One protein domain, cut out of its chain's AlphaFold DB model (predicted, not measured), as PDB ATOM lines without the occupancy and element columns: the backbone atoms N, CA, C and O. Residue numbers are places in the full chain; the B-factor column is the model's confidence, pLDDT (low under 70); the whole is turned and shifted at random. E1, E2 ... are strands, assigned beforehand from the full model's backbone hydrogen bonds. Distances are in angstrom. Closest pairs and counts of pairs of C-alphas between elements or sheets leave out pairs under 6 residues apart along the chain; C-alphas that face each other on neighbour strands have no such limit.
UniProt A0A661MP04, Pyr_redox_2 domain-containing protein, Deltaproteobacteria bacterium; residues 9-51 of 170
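AT A GLANCE: This is residues 9 to 51 of the 170 residues of the protein "Pyr_redox_2 domain-containing protein" of Deltaproteobacteria bacterium (UniProt A0A661MP04). With little regular structure, this is a small sheet of three strands at one end and a long tail, residues 9 to 27, that sticks out from it and makes the length. The sheet is a meander, each strand the antiparallel neighbour of the one before, in the order E1, E2, E3. The printed part has 43 residues, 12 of them in named elements: all strand, no named helix. It is only just extended, close to loose, with a radius of gyration of the C-alphas of 14.0 A and spans of 39 by 19 by 14 A.

IN THESE COORDINATES: Find C-alpha 31 at (-11.518, 6.799, -3.089); from there E1, residues 31 to 35, runs 11.2 A. E2 is residues 40 to 43, and E3, residues 48 to 50, ends at C-alpha 50, (-0.418, 11.423, -1.796).

HOW THE PARTS SIT: Look first at the hairpin E1 and E2, antiparallel at 158 degrees, with N 32 and O 42 2.8 A apart, within hydrogen-bond range. In the hairpin E2 and E3, at 149 degrees, N 49 and O 41 are 2.8 A apart.

THE WHOLE: The C-alphas of Arg 10 and Asp 37 are farthest apart, 41.1 A. The printed part has no cut, and both links between strands are tight. Residue 9 alone has pLDDT under 70.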
ATOM      1  N   GLU A   9     -15.346 -14.862  11.331       65.75
ATOM      2  CA  GLU A   9     -13.908 -14.879  11.602       65.75
ATOM      3  C   GLU A   9     -13.147 -15.881  10.713       65.75
ATOM      4  O   GLU A   9     -12.001 -15.652  10.331       65.75
ATOM      5  N   ARG A  10     -13.811 -16.954  10.257       77.38
ATOM      6  CA  ARG A  10     -13.224 -17.914   9.308       77.38
ATOM      7  C   ARG A  10     -13.106 -17.369   7.881       77.38
ATOM      8  O   ARG A  10     -12.415 -17.994   7.077       77.38
ATOM      9  N   LEU A  11     -13.772 -16.256   7.568       82.62
ATOM     10  CA  LEU A  11     -13.695 -15.564   6.276       82.62
ATOM     11  C   LEU A  11     -12.545 -14.550   6.221       82.62
ATOM     12  O   LEU A  11     -12.291 -13.990   5.155       82.62
ATOM     13  N   ALA A  12     -11.854 -14.301   7.339       84.38
ATOM     14  CA  ALA A  12     -10.721 -13.390   7.361       84.38
ATOM     15  C   ALA A  12      -9.635 -13.856   6.376       84.38
ATOM     16  O   ALA A  12      -9.210 -15.014   6.393       84.38
ATOM     17  N   LEU A  13      -9.158 -12.931   5.534       86.69
ATOM     18  CA  LEU A  13      -8.116 -13.202   4.533       86.69
ATOM     19  C   LEU A  13      -6.814 -13.712   5.166       86.69
ATOM     20  O   LEU A  13      -6.082 -14.495   4.562       86.69
ATOM     21  N   ARG A  14      -6.536 -13.283   6.399       85.50
ATOM     22  CA  ARG A  14      -5.374 -13.681   7.185       85.50
ATOM     23  C   ARG A  14      -5.835 -14.075   8.584       85.50
ATOM     24  O   ARG A  14      -6.649 -13.390   9.189       85.50
ATOM     25  N   ARG A  15      -5.286 -15.180   9.099       83.19
ATOM     26  CA  ARG A  15      -5.542 -15.667  10.471       83.19
ATOM     27  C   ARG A  15      -4.595 -15.084  11.522       83.19
ATOM     28  O   ARG A  15      -4.820 -15.253  12.710       83.19
ATOM     29  N   ARG A  16      -3.489 -14.484  11.081       83.88
ATOM     30  CA  ARG A  16      -2.509 -13.801  11.934       83.88
ATOM     31  C   ARG A  16      -2.783 -12.305  11.909       83.88
ATOM     32  O   ARG A  16      -3.266 -11.820  10.886       83.88
ATOM     33  N   SER A  17      -2.383 -11.600  12.966       83.81
ATOM     34  CA  SER A  17      -2.468 -10.137  13.006       83.81
ATOM     35  C   SER A  17      -1.751  -9.492  11.812       83.81
ATOM     36  O   SER A  17      -0.852 -10.091  11.196       83.81
ATOM     37  N   TYR A  18      -2.196  -8.284  11.474       87.94
ATOM     38  CA  TYR A  18      -1.597  -7.432  10.453       87.94
ATOM     39  C   TYR A  18      -0.522  -6.494  11.019       87.94
ATOM     40  O   TYR A  18       0.182  -5.883  10.222       87.94
ATOM     41  N   ASP A  19      -0.354  -6.427  12.344       88.94
ATOM     42  CA  ASP A  19       0.551  -5.475  13.015       88.94
ATOM     43  C   ASP A  19       2.000  -5.559  12.501       88.94
ATOM     44  O   ASP A  19       2.670  -4.545  12.335       88.94
ATOM     45  N   ASP A  20       2.460  -6.760  12.142       90.56
ATOM     46  CA  ASP A  20       3.826  -6.990  11.650       90.56
ATOM     47  C   ASP A  20       4.060  -6.537  10.194       90.56
ATOM     48  O   ASP A  20       5.172  -6.664   9.682       90.56
ATOM     49  N   LEU A  21       3.025  -6.094   9.471       91.62
ATOM     50  CA  LEU A  21       3.133  -5.777   8.041       91.62
ATOM     51  C   LEU A  21       3.533  -4.328   7.748       91.62
ATOM     52  O   LEU A  21       3.760  -4.022   6.581       91.62
ATOM     53  N   ASN A  22       3.643  -3.465   8.766       92.69
ATOM     54  CA  ASN A  22       3.902  -2.030   8.596       92.69
ATOM     55  C   ASN A  22       2.969  -1.402   7.539       92.69
ATOM     56  O   ASN A  22       3.412  -0.853   6.530       92.69
ATOM     57  N   VAL A  23       1.662  -1.580   7.745       93.44
ATOM     58  CA  VAL A  23       0.600  -1.118   6.845       93.44
ATOM     59  C   VAL A  23      -0.395  -0.258   7.607       93.44
ATOM     60  O   VAL A  23      -0.850  -0.636   8.687       93.44
ATOM     61  N   ASP A  24      -0.794   0.848   6.992       93.00
ATOM     62  CA  ASP A  24      -1.869   1.694   7.494       93.00
ATOM     63  C   ASP A  24      -3.183   1.342   6.791       93.00
ATOM     64  O   ASP A  24      -3.301   1.391   5.563       93.00
ATOM     65  N   PHE A  25      -4.197   0.973   7.573       92.94
ATOM     66  CA  PHE A  25      -5.515   0.623   7.048       92.94
ATOM     67  C   PHE A  25      -6.484   1.801   7.141       92.94
ATOM     68  O   PHE A  25      -7.017   2.106   8.205       92.94
ATOM     69  N   MET A  26      -6.815   2.393   5.996       93.75
ATOM     70  CA  MET A  26      -7.869   3.407   5.884       93.75
ATOM     71  C   MET A  26      -9.221   2.752   5.548       93.75
ATOM     72  O   MET A  26      -9.758   2.902   4.449       93.75
ATOM     73  N   LEU A  27      -9.770   1.963   6.479       93.56
ATOM     74  CA  LEU A  27     -11.059   1.283   6.279       93.56
ATOM     75  C   LEU A  27     -12.234   2.269   6.287       93.56
ATOM     76  O   LEU A  27     -12.190   3.323   6.918       93.56
ATOM     77  N   GLY A  28     -13.305   1.927   5.567       92.94
ATOM     78  CA  GLY A  28     -14.483   2.793   5.427       92.94
ATOM     79  C   GLY A  28     -14.250   4.047   4.573       92.94
ATOM     80  O   GLY A  28     -15.198   4.784   4.314       92.94
ATOM     81  N   GLN A  29     -13.025   4.267   4.086       95.94
ATOM     82  CA  GLN A  29     -12.681   5.392   3.225       95.94
ATOM     83  C   GLN A  29     -12.856   5.020   1.754       95.94
ATOM     84  O   GLN A  29     -12.253   4.074   1.246       95.94
ATOM     85  N   ARG A  30     -13.697   5.775   1.042       97.06
ATOM     86  CA  ARG A  30     -13.915   5.590  -0.396       97.06
ATOM     87  C   ARG A  30     -13.044   6.559  -1.187       97.06
ATOM     88  O   ARG A  30     -13.246   7.764  -1.085       97.06
ATOM     89  N   ALA A  31     -12.160   6.030  -2.027       97.31
ATOM     90  CA  ALA A  31     -11.518   6.799  -3.089       97.31
ATOM     91  C   ALA A  31     -12.548   7.177  -4.167       97.31
ATOM     92  O   ALA A  31     -13.319   6.324  -4.612       97.31
ATOM     93  N   ILE A  32     -12.578   8.449  -4.566       97.69
ATOM     94  CA  ILE A  32     -13.561   9.002  -5.515       97.69
ATOM     95  C   ILE A  32     -12.929   9.647  -6.749       97.69
ATOM     96  O   ILE A  32     -13.609   9.794  -7.760       97.69
ATOM     97  N   SER A  33     -11.652  10.020  -6.683       97.62
ATOM     98  CA  SER A  33     -10.908  10.557  -7.821       97.62
ATOM     99  C   SER A  33      -9.430  10.196  -7.712       97.62
ATOM    100  O   SER A  33      -8.915   9.993  -6.609       97.62
ATOM    101  N   LEU A  34      -8.768  10.127  -8.860       98.06
ATOM    102  CA  LEU A  34      -7.337   9.903  -9.001       98.06
ATOM    103  C   LEU A  34      -6.757  11.023  -9.867       98.06
ATOM    104  O   LEU A  34      -7.154  11.170 -11.020       98.06
ATOM    105  N   ASP A  35      -5.806  11.764  -9.308       97.31
ATOM    106  CA  ASP A  35      -4.974  12.730 -10.018       97.31
ATOM    107  C   ASP A  35      -3.556  12.157 -10.131       97.31
ATOM    108  O   ASP A  35      -2.841  12.017  -9.134       97.31
ATOM    109  N   THR A  36      -3.164  11.760 -11.340       97.31
ATOM    110  CA  THR A  36      -1.845  11.166 -11.592       97.31
ATOM    111  C   THR A  36      -0.741  12.203 -11.721       97.31
ATOM    112  O   THR A  36       0.406  11.872 -11.434       97.31
ATOM    113  N   ASP A  37      -1.071  13.434 -12.110       97.12
ATOM    114  CA  ASP A  37      -0.090  14.507 -12.292       97.12
ATOM    115  C   ASP A  37       0.332  15.063 -10.930       97.12
ATOM    116  O   ASP A  37       1.516  15.259 -10.666       97.12
ATOM    117  N   ALA A  38      -0.634  15.246 -10.026       97.31
ATOM    118  CA  ALA A  38      -0.380  15.632  -8.641       97.31
ATOM    119  C   ALA A  38      -0.058  14.441  -7.717       97.31
ATOM    120  O   ALA A  38       0.193  14.660  -6.530       97.31
ATOM    121  N   GLN A  39      -0.113  13.209  -8.241       98.19
ATOM    122  CA  GLN A  39       0.068  11.939  -7.527       98.19
ATOM    123  C   GLN A  39      -0.770  11.832  -6.242       98.19
ATOM    124  O   GLN A  39      -0.261  11.570  -5.149       98.19
ATOM    125  N   LYS A  40      -2.081  12.065  -6.367       98.38
ATOM    126  CA  LYS A  40      -3.027  12.084  -5.244       98.38
ATOM    127  C   LYS A  40      -4.297  11.295  -5.528       98.38
ATOM    128  O   LYS A  40      -4.860  11.341  -6.620       98.38
ATOM    129  N   VAL A  41      -4.798  10.621  -4.497       98.12
ATOM    130  CA  VAL A  41      -6.132  10.014  -4.474       98.12
ATOM    131  C   VAL A  41      -7.041  10.854  -3.591       98.12
ATOM    132  O   VAL A  41      -6.754  11.071  -2.417       98.12
ATOM    133  N   GLN A  42      -8.163  11.304  -4.141       98.00
ATOM    134  CA  GLN A  42      -9.171  12.034  -3.383       98.00
ATOM    135  C   GLN A  42     -10.114  11.050  -2.692       98.00
ATOM    136  O   GLN A  42     -10.715  10.190  -3.346       98.00
ATOM    137  N   LEU A  43     -10.292  11.205  -1.383       97.56
ATOM    138  CA  LEU A  43     -11.262  10.457  -0.592       97.56
ATOM    139  C   LEU A  43     -12.593  11.211  -0.507       97.56
ATOM    140  O   LEU A  43     -12.643  12.443  -0.550       97.56
ATOM    141  N   ALA A  44     -13.685  10.462  -0.343       96.56
ATOM    142  CA  ALA A  44     -15.038  11.002  -0.214       96.56
ATOM    143  C   ALA A  44     -15.207  11.952   0.985       96.56
ATOM    144  O   ALA A  44     -16.081  12.812   0.956       96.56
ATOM    145  N   GLY A  45     -14.367  11.816   2.018       92.81
ATOM    146  CA  GLY A  45     -14.333  12.707   3.180       92.81
ATOM    147  C   GLY A  45     -13.663  14.065   2.933       92.81
ATOM    148  O   GLY A  45     -13.587  14.866   3.856       92.81
ATOM    149  N   GLY A  46     -13.166  14.334   1.720       93.44
ATOM    150  CA  GLY A  46     -12.487  15.587   1.363       93.44
ATOM    151  C   GLY A  46     -10.964  15.563   1.541       93.44
ATOM    152  O   GLY A  46     -10.273  16.410   0.981       93.44
ATOM    153  N   GLU A  47     -10.419  14.559   2.223       95.00
ATOM    154  CA  GLU A  47      -8.974  14.332   2.335       95.00
ATOM    155  C   GLU A  47      -8.357  13.845   1.012       95.00
ATOM    156  O   GLU A  47      -8.962  13.045   0.293       95.00
ATOM    157  N   ALA A  48      -7.140  14.300   0.708       96.75
ATOM    158  CA  ALA A  48      -6.348  13.832  -0.426       96.75
ATOM    159  C   ALA A  48      -5.097  13.091   0.064       96.75
ATOM    160  O   ALA A  48      -4.290  13.658   0.800       96.75
ATOM    161  N   VAL A  49      -4.920  11.850  -0.387       97.44
ATOM    162  CA  VAL A  49      -3.806  10.979   0.004       97.44
ATOM    163  C   VAL A  49      -2.740  10.992  -1.099       97.44
ATOM    164  O   VAL A  49      -3.052  10.585  -2.224       97.44
ATOM    165  N   PRO A  50      -1.512  11.473  -0.830       97.88
ATOM    166  CA  PRO A  50      -0.418  11.423  -1.796       97.88
ATOM    167  C   PRO A  50       0.124   9.996  -1.948       97.88
ATOM    168  O   PRO A  50       0.027   9.189  -1.024       97.88
ATOM    169  N   PHE A  51       0.720   9.686  -3.098       97.94
ATOM    170  CA  PHE A  51       1.370   8.397  -3.330       97.94
ATOM    171  C   PHE A  51       2.629   8.524  -4.194       97.94
ATOM    172  O   PHE A  51       2.670   9.317  -5.126       97.94
TER     173      PHE A  51